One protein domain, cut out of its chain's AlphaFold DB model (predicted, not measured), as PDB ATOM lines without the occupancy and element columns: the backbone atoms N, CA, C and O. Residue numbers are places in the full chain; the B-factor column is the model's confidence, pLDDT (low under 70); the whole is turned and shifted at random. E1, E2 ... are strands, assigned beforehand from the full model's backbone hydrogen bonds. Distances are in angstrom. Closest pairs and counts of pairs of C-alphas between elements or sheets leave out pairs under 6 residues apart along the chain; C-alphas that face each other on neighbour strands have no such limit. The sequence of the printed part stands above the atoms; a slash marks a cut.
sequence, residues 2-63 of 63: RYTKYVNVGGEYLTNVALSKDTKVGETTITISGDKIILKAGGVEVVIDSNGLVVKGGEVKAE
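What this domain is: This is residues 2 to 63 of the 63 residues of an uncharacterized protein of Helicobacter bilis ATCC 43879 (UniProt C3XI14). A single sheet of five strands zigzags in chain order from E1 to E5, and residues 2 to 16 stick out beyond its E1 edge as a long loop. The printed part has 62 residues with five named strands, antiparallel, and no named helix: all strand, with 29 residues in strands, under half. It is loose, with radius of gyration of the C-alphas 14.7 A, and spans 38 by 25 by 25 A.

How they stand to each other: Start at E3, residues 36 to 41, in a meander, each strand the antiparallel neighbour of the one before. Beside it find E2, residues 28 to 33, with N 31 and O 38 2.8 A apart, and E4, residues 44 to 49, with N 46 and O 39 2.8 A apart. The edge strands are E1, residues 20 to 25, with N 23 and O 30 2.8 A apart, and E5, residues 52 to 56, with N 47 and O 54 2.8 A apart. E1 and E5 are apart.

Where its parts are: Find C-alpha 20 at (-6.612, -31.609, -31.976); E1 runs 16.7 A from there. E2 and E4 measure 16.7 A, E3 16.9 A. E5 runs 13.4 A to C-alpha 56 at (-17.088, -23.722, -14.800).

The domain as a whole: The C-alphas of Tyr 3 and Glu 63, the two farthest apart, are 43.3 A apart. The printed part has no cut, and its four links are tight. Residues 2 to 4 have pLDDT under 70.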
ATOM      1  N   ARG A   2       2.488 -15.378 -37.314       60.66
ATOM      2  CA  ARG A   2       1.194 -15.952 -37.736       60.66
ATOM      3  C   ARG A   2       0.824 -15.340 -39.085       60.66
ATOM      4  O   ARG A   2       0.593 -14.140 -39.150       60.66
ATOM      5  N   TYR A   3       0.800 -16.148 -40.139       57.69
ATOM      6  CA  TYR A   3       0.235 -15.743 -41.424       57.69
ATOM      7  C   TYR A   3      -1.250 -16.088 -41.421       57.69
ATOM      8  O   TYR A   3      -1.614 -17.260 -41.470       57.69
ATOM      9  N   THR A   4      -2.110 -15.076 -41.351       67.94
ATOM     10  CA  THR A   4      -3.548 -15.268 -41.544       67.94
ATOM     11  C   THR A   4      -3.813 -15.333 -43.045       67.94
ATOM     12  O   THR A   4      -3.606 -14.356 -43.762       67.94
ATOM     13  N   LYS A   5      -4.216 -16.504 -43.540       78.62
ATOM     14  CA  LYS A   5      -4.672 -16.699 -44.921       78.62
ATOM     15  C   LYS A   5      -6.196 -16.698 -44.915       78.62
ATOM     16  O   LYS A   5      -6.804 -17.509 -44.224       78.62
ATOM     17  N   TYR A   6      -6.800 -15.796 -45.680       80.94
ATOM     18  CA  TYR A   6      -8.232 -15.834 -45.954       80.94
ATOM     19  C   TYR A   6      -8.496 -16.954 -46.960       80.94
ATOM     20  O   TYR A   6      -7.946 -16.935 -48.062       80.94
ATOM     21  N   VAL A   7      -9.293 -17.944 -46.563       83.50
ATOM     22  CA  VAL A   7      -9.714 -19.047 -47.432       83.50
ATOM     23  C   VAL A   7     -11.200 -18.863 -47.709       83.50
ATOM     24  O   VAL A   7     -12.017 -19.010 -46.807       83.50
ATOM     25  N   ASN A   8     -11.543 -18.525 -48.950       89.25
ATOM     26  CA  ASN A   8     -12.925 -18.548 -49.418       89.25
ATOM     27  C   ASN A   8     -13.206 -19.949 -49.960       89.25
ATOM     28  O   ASN A   8     -12.548 -20.377 -50.909       89.25
ATOM     29  N   VAL A   9     -14.150 -20.670 -49.358       91.00
ATOM     30  CA  VAL A   9     -14.562 -22.000 -49.823       91.00
ATOM     31  C   VAL A   9     -15.953 -21.869 -50.433       91.00
ATOM     32  O   VAL A   9     -16.887 -21.460 -49.755       91.00
ATOM     33  N   GLY A  10     -16.091 -22.185 -51.722       94.19
ATOM     34  CA  GLY A  10     -17.376 -22.143 -52.440       94.19
ATOM     35  C   GLY A  10     -18.248 -23.391 -52.251       94.19
ATOM     36  O   GLY A  10     -19.161 -23.609 -53.038       94.19
ATOM     37  N   GLY A  11     -17.936 -24.233 -51.263       93.81
ATOM     38  CA  GLY A  11     -18.555 -25.538 -51.023       93.81
ATOM     39  C   GLY A  11     -18.223 -26.079 -49.628       93.81
ATOM     40  O   GLY A  11     -17.800 -25.325 -48.752       93.81
ATOM     41  N   GLU A  12     -18.411 -27.381 -49.418       93.44
ATOM     42  CA  GLU A  12     -18.139 -28.031 -48.130       93.44
ATOM     43  C   GLU A  12     -16.635 -28.064 -47.801       93.44
ATOM     44  O   GLU A  12     -15.791 -28.276 -48.672       93.44
ATOM     45  N   TYR A  13     -16.297 -27.869 -46.522       90.62
ATOM     46  CA  TYR A  13     -14.922 -27.898 -46.026       90.62
ATOM     47  C   TYR A  13     -14.777 -28.902 -44.877       90.62
ATOM     48  O   TYR A  13     -15.000 -28.579 -43.711       90.62
ATOM     49  N   LEU A  14     -14.389 -30.130 -45.217       89.88
ATOM     50  CA  LEU A  14     -14.131 -31.203 -44.257       89.88
ATOM     51  C   LEU A  14     -12.692 -31.125 -43.736       89.88
ATOM     52  O   LEU A  14     -11.743 -31.015 -44.512       89.88
ATOM     53  N   THR A  15     -12.511 -31.235 -42.419       89.50
ATOM     54  CA  THR A  15     -11.179 -31.287 -41.803       89.50
ATOM     55  C   THR A  15     -11.038 -32.516 -40.927       89.50
ATOM     56  O   THR A  15     -11.669 -32.589 -39.875       89.50
ATOM     57  N   ASN A  16     -10.167 -33.442 -41.327       90.94
ATOM     58  CA  ASN A  16      -9.747 -34.553 -40.485       90.94
ATOM     59  C   ASN A  16      -8.393 -34.212 -39.855       90.94
ATOM     60  O   ASN A  16      -7.449 -33.869 -40.570       90.94
ATOM     61  N   VAL A  17      -8.302 -34.248 -38.529       90.69
ATOM     62  CA  VAL A  17      -7.094 -33.850 -37.797       90.69
ATOM     63  C   VAL A  17      -6.780 -34.909 -36.754       90.69
ATOM     64  O   VAL A  17      -7.649 -35.293 -35.983       90.69
ATOM     65  N   ALA A  18      -5.534 -35.385 -36.736       93.31
ATOM     66  CA  ALA A  18      -5.150 -36.555 -35.950       93.31
ATOM     67  C   ALA A  18      -5.099 -36.321 -34.430       93.31
ATOM     68  O   ALA A  18      -5.247 -37.274 -33.673       93.31
ATOM     69  N   LEU A  19      -4.846 -35.088 -33.978       91.69
ATOM     70  CA  LEU A  19      -4.580 -34.793 -32.563       91.69
ATOM     71  C   LEU A  19      -5.622 -33.850 -31.961       91.69
ATOM     72  O   LEU A  19      -6.366 -34.228 -31.058       91.69
ATOM     73  N   SER A  20      -5.670 -32.614 -32.454       94.56
ATOM     74  CA  SER A  20      -6.612 -31.609 -31.976       94.56
ATOM     75  C   SER A  20      -6.948 -30.591 -33.055       94.56
ATOM     76  O   SER A  20      -6.146 -30.295 -33.944       94.56
ATOM     77  N   LYS A  21      -8.149 -30.028 -32.954       96.25
ATOM     78  CA  LYS A  21      -8.617 -28.912 -33.764       96.25
ATOM     79  C   LYS A  21      -8.963 -27.749 -32.846       96.25
ATOM     80  O   LYS A  21      -9.875 -27.856 -32.031       96.25
ATOM     81  N   ASP A  22      -8.271 -26.633 -33.044       94.50
ATOM     82  CA  ASP A  22      -8.542 -25.381 -32.345       94.50
ATOM     83  C   ASP A  22      -9.188 -24.367 -33.290       94.50
ATOM     84  O   ASP A  22      -8.683 -24.098 -34.383       94.50
ATOM     85  N   THR A  23     -10.292 -23.774 -32.846       94.75
ATOM     86  CA  THR A  23     -10.916 -22.604 -33.471       94.75
ATOM     87  C   THR A  23     -10.898 -21.467 -32.462       94.75
ATOM     88  O   THR A  23     -11.418 -21.614 -31.358       94.75
ATOM     89  N   LYS A  24     -10.283 -20.334 -32.814       94.12
ATOM     90  CA  LYS A  24     -10.113 -19.190 -31.909       94.12
ATOM     91  C   LYS A  24     -10.528 -17.883 -32.572       94.12
ATOM     92  O   LYS A  24     -10.045 -17.569 -33.658       94.12
ATOM     93  N   VAL A  25     -11.350 -17.101 -31.875       94.81
ATOM     94  CA  VAL A  25     -11.736 -15.734 -32.257       94.81
ATOM     95  C   VAL A  25     -11.581 -14.840 -31.031       94.81
ATOM     96  O   VAL A  25     -12.297 -15.001 -30.047       94.81
ATOM     97  N   GLY A  26     -10.620 -13.912 -31.063       93.38
ATOM     98  CA  GLY A  26     -10.282 -13.115 -29.879       93.38
ATOM     99  C   GLY A  26      -9.842 -14.011 -28.716       93.38
ATOM    100  O   GLY A  26      -8.882 -14.772 -28.854       93.38
ATOM    101  N   GLU A  27     -10.545 -13.932 -27.585       92.44
ATOM    102  CA  GLU A  27     -10.325 -14.782 -26.404       92.44
ATOM    103  C   GLU A  27     -11.149 -16.075 -26.416       92.44
ATOM    104  O   GLU A  27     -10.817 -17.015 -25.696       92.44
ATOM    105  N   THR A  28     -12.177 -16.151 -27.262       97.81
ATOM    106  CA  THR A  28     -13.057 -17.314 -27.358       97.81
ATOM    107  C   THR A  28     -12.362 -18.457 -28.088       97.81
ATOM    108  O   THR A  28     -11.784 -18.258 -29.162       97.81
ATOM    109  N   THR A  29     -12.438 -19.664 -27.531       97.75
ATOM    110  CA  THR A  29     -11.825 -20.868 -28.101       97.75
ATOM    111  C   THR A  29     -12.774 -22.056 -28.090       97.75
ATOM    112  O   THR A  29     -13.440 -22.308 -27.087       97.75
ATOM    113  N   ILE A  30     -12.750 -22.826 -29.173       98.06
ATOM    114  CA  ILE A  30     -13.308 -24.173 -29.271       98.06
ATOM    115  C   ILE A  30     -12.135 -25.107 -29.541       98.06
ATOM    116  O   ILE A  30     -11.458 -24.958 -30.560       98.06
ATOM    117  N   THR A  31     -11.907 -26.059 -28.647       97.81
ATOM    118  CA  THR A  31     -10.878 -27.089 -28.787       97.81
ATOM    119  C   THR A  31     -11.553 -28.446 -28.820       97.81
ATOM    120  O   THR A  31     -12.264 -28.813 -27.888       97.81
ATOM    121  N   ILE A  32     -11.313 -29.193 -29.890       97.62
ATOM    122  CA  ILE A  32     -11.747 -30.580 -30.043       97.62
ATOM    123  C   ILE A  32     -10.488 -31.438 -30.038       97.62
ATOM    124  O   ILE A  32      -9.572 -31.194 -30.824       97.62
ATOM    125  N   SER A  33     -10.432 -32.432 -29.164       95.88
ATOM    126  CA  SER A  33      -9.405 -33.475 -29.170       95.88
ATOM    127  C   SER A  33     -10.064 -34.852 -29.168       95.88
ATOM    128  O   SER A  33     -11.287 -34.946 -29.123       95.88
ATOM    129  N   GLY A  34      -9.265 -35.917 -29.254       94.81
ATOM    130  CA  GLY A  34      -9.775 -37.272 -29.499       94.81
ATOM    131  C   GLY A  34     -10.892 -37.754 -28.562       94.81
ATOM    132  O   GLY A  34     -11.745 -38.517 -28.997       94.81
ATOM    133  N   ASP A  35     -10.911 -37.300 -27.310       96.31
ATOM    134  CA  ASP A  35     -11.810 -37.774 -26.250       96.31
ATOM    135  C   ASP A  35     -12.621 -36.666 -25.555       96.31
ATOM    136  O   ASP A  35     -13.397 -36.952 -24.643       96.31
ATOM    137  N   LYS A  36     -12.441 -35.400 -25.951       97.50
ATOM    138  CA  LYS A  36     -13.054 -34.264 -25.255       97.50
ATOM    139  C   LYS A  36     -13.239 -33.037 -26.134       97.50
ATOM    140  O   LYS A  36     -12.505 -32.805 -27.098       97.50
ATOM    141  N   ILE A  37     -14.172 -32.192 -25.715       98.31
ATOM    142  CA  ILE A  37     -14.417 -30.863 -26.271       98.31
ATOM    143  C   ILE A  37     -14.304 -29.841 -25.143       98.31
ATOM    144  O   ILE A  37     -14.843 -30.050 -24.059       98.31
ATOM    145  N   ILE A  38     -13.614 -28.729 -25.402       98.19
ATOM    146  CA  ILE A  38     -13.488 -27.605 -24.472       98.19
ATOM    147  C   ILE A  38     -13.924 -26.319 -25.172       98.19
ATOM    148  O   ILE A  38     -13.388 -25.958 -26.220       98.19
ATOM    149  N   LEU A  39     -14.863 -25.601 -24.560       98.06
ATOM    150  CA  LEU A  39     -15.324 -24.281 -24.986       98.06
ATOM    151  C   LEU A  39     -14.896 -23.260 -23.930       98.06
ATOM    152  O   LEU A  39     -15.156 -23.464 -22.747       98.06
ATOM    153  N   LYS A  40     -14.254 -22.163 -24.338       97.50
ATOM    154  CA  LYS A  40     -13.921 -21.048 -23.439       97.50
ATOM    155  C   LYS A  40     -14.405 -19.744 -24.032       97.50
ATOM    156  O   LYS A  40     -14.072 -19.452 -25.178       97.50
ATOM    157  N   ALA A  41     -15.160 -18.968 -23.265       97.25
ATOM    158  CA  ALA A  41     -15.628 -17.643 -23.659       97.25
ATOM    159  C   ALA A  41     -16.038 -16.842 -22.421       97.25
ATOM    160  O   ALA A  41     -16.687 -17.385 -21.533       97.25
ATOM    161  N   GLY A  42     -15.685 -15.554 -22.360       95.12
ATOM    162  CA  GLY A  42     -16.217 -14.640 -21.338       95.12
ATOM    163  C   GLY A  42     -16.014 -15.100 -19.887       95.12
ATOM    164  O   GLY A  42     -16.883 -14.873 -19.053       95.12
ATOM    165  N   GLY A  43     -14.908 -15.793 -19.594       94.00
ATOM    166  CA  GLY A  43     -14.623 -16.339 -18.260       94.00
ATOM    167  C   GLY A  43     -15.329 -17.659 -17.919       94.00
ATOM    168  O   GLY A  43     -15.136 -18.169 -16.819       94.00
ATOM    169  N   VAL A  44     -16.099 -18.232 -18.847       97.38
ATOM    170  CA  VAL A  44     -16.733 -19.551 -18.717       97.38
ATOM    171  C   VAL A  44     -15.893 -20.609 -19.431       97.38
ATOM    172  O   VAL A  44     -15.393 -20.373 -20.534       97.38
ATOM    173  N   GLU A  45     -15.758 -21.785 -18.818       98.00
ATOM    174  CA  GLU A  45     -15.191 -22.992 -19.428       98.00
ATOM    175  C   GLU A  45     -16.231 -24.117 -19.410       98.00
ATOM    176  O   GLU A  45     -16.756 -24.463 -18.355       98.00
ATOM    177  N   VAL A  46     -16.499 -24.713 -20.568       98.00
ATOM    178  CA  VAL A  46     -17.363 -25.889 -20.711       98.00
ATOM    179  C   VAL A  46     -16.523 -27.053 -21.211       98.00
ATOM    180  O   VAL A  46     -15.771 -26.893 -22.171       98.00
ATOM    181  N   VAL A  47     -16.646 -28.212 -20.570       98.19
ATOM    182  CA  VAL A  47     -15.939 -29.446 -20.921       98.19
ATOM    183  C   VAL A  47     -16.960 -30.551 -21.158       98.19
ATOM    184  O   VAL A  47     -17.831 -30.771 -20.318       98.19
ATOM    185  N   ILE A  48     -16.846 -31.231 -22.295       98.31
ATOM    186  CA  ILE A  48     -17.583 -32.458 -22.603       98.31
ATOM    187  C   ILE A  48     -16.558 -33.569 -22.772       98.31
ATOM    188  O   ILE A  48     -15.667 -33.446 -23.613       98.31
ATOM    189  N   ASP A  49     -16.686 -34.633 -21.992       98.19
ATOM    190  CA  ASP A  49     -15.855 -35.834 -22.084       98.19
ATOM    191  C   ASP A  49     -16.669 -37.087 -21.706       98.19
ATOM    192  O   ASP A  49     -17.896 -37.039 -21.584       98.19
ATOM    193  N   SER A  50     -16.002 -38.230 -21.530       98.19
ATOM    194  CA  SER A  50     -16.653 -39.493 -21.153       98.19
ATOM    195  C   SER A  50     -17.365 -39.464 -19.794       98.19
ATOM    196  O   SER A  50     -18.161 -40.356 -19.515       98.19
ATOM    197  N   ASN A  51     -17.084 -38.477 -18.941       97.31
ATOM    198  CA  ASN A  51     -17.731 -38.292 -17.643       97.31
ATOM    199  C   ASN A  51     -18.972 -37.385 -17.730       97.31
ATOM    200  O   ASN A  51     -19.677 -37.233 -16.733       97.31
ATOM    201  N   GLY A  52     -19.255 -36.796 -18.899       97.50
ATOM    202  CA  GLY A  52     -20.437 -35.974 -19.149       97.50
ATOM    203  C   GLY A  52     -20.109 -34.511 -19.456       97.50
ATOM    204  O   GLY A  52     -19.139 -34.210 -20.147       97.50
ATOM    205  N   LEU A  53     -20.967 -33.603 -18.975       97.12
ATOM    206  CA  LEU A  53     -20.892 -32.159 -19.205       97.12
ATOM    207  C   LEU A  53     -20.512 -31.427 -17.911       97.12
ATOM    208  O   LEU A  53     -21.219 -31.521 -16.909       97.12
ATOM    209  N   VAL A  54     -19.439 -30.639 -17.955       97.31
ATOM    210  CA  VAL A  54     -18.997 -29.776 -16.853       97.31
ATOM    211  C   VAL A  54     -18.967 -28.326 -17.319       97.31
ATOM    212  O   VAL A  54     -18.365 -28.015 -18.343       97.31
ATOM    213  N   VAL A  55     -19.562 -27.424 -16.536       97.06
ATOM    214  CA  VAL A  55     -19.511 -25.970 -16.753       97.06
ATOM    215  C   VAL A  55     -18.836 -25.313 -15.553       97.06
ATOM    216  O   VAL A  55     -19.198 -25.575 -14.407       97.06
ATOM    217  N   LYS A  56     -17.838 -24.469 -15.810       96.25
ATOM    218  CA  LYS A  56     -17.088 -23.722 -14.800       96.25
ATOM    219  C   LYS A  56     -17.271 -22.229 -15.044       96.25
ATOM    220  O   LYS A  56     -16.846 -21.716 -16.079       96.25
ATOM    221  N   GLY A  57     -17.844 -21.544 -14.059       94.75
ATOM    222  CA  GLY A  57     -18.170 -20.119 -14.140       94.75
ATOM    223  C   GLY A  57     -19.473 -19.841 -14.893       94.75
ATOM    224  O   GLY A  57     -19.993 -20.698 -15.603       94.75
ATOM    225  N   GLY A  58     -19.989 -18.621 -14.732       92.56
ATOM    226  CA  GLY A  58     -21.256 -18.199 -15.333       92.56
ATOM    227  C   GLY A  58     -22.496 -18.796 -14.660       92.56
ATOM    228  O   GLY A  58     -22.416 -19.472 -13.636       92.56
ATOM    229  N   GLU A  59     -23.658 -18.501 -15.239       94.44
ATOM    230  CA  GLU A  59     -24.950 -19.054 -14.831       94.44
ATOM    231  C   GLU A  59     -25.267 -20.299 -15.672       94.44
ATOM    232  O   GLU A  59     -25.102 -20.283 -16.893       94.44
ATOM    233  N   VAL A  60     -25.754 -21.364 -15.029       95.00
ATOM    234  CA  VAL A  60     -26.261 -22.565 -15.709       95.00
ATOM    235  C   VAL A  60     -27.773 -22.611 -15.539       95.00
ATOM    236  O   VAL A  60     -28.269 -22.731 -14.420       95.00
ATOM    237  N   LYS A  61     -28.502 -22.532 -16.655       94.38
ATOM    238  CA  LYS A  61     -29.948 -22.778 -16.717       94.38
ATOM    239  C   LYS A  61     -30.175 -24.111 -17.414       94.38
ATOM    240  O   LYS A  61     -29.651 -24.318 -18.506       94.38
ATOM    241  N   ALA A  62     -30.918 -24.999 -16.767       91.75
ATOM    242  CA  ALA A  62     -31.333 -26.284 -17.314       91.75
ATOM    243  C   ALA A  62     -32.865 -26.305 -17.390       91.75
ATOM    244  O   ALA A  62     -33.517 -25.820 -16.464       91.75
ATOM    245  N   GLU A  63     -33.404 -26.829 -18.489       88.00
ATOM    246  CA  GLU A  63     -34.835 -27.098 -18.691       88.00
ATOM    247  C   GLU A  63     -35.109 -28.601 -18.590       88.00
ATOM    248  O   GLU A  63     -34.230 -29.387 -19.021       88.00
TER     249      GLU A  63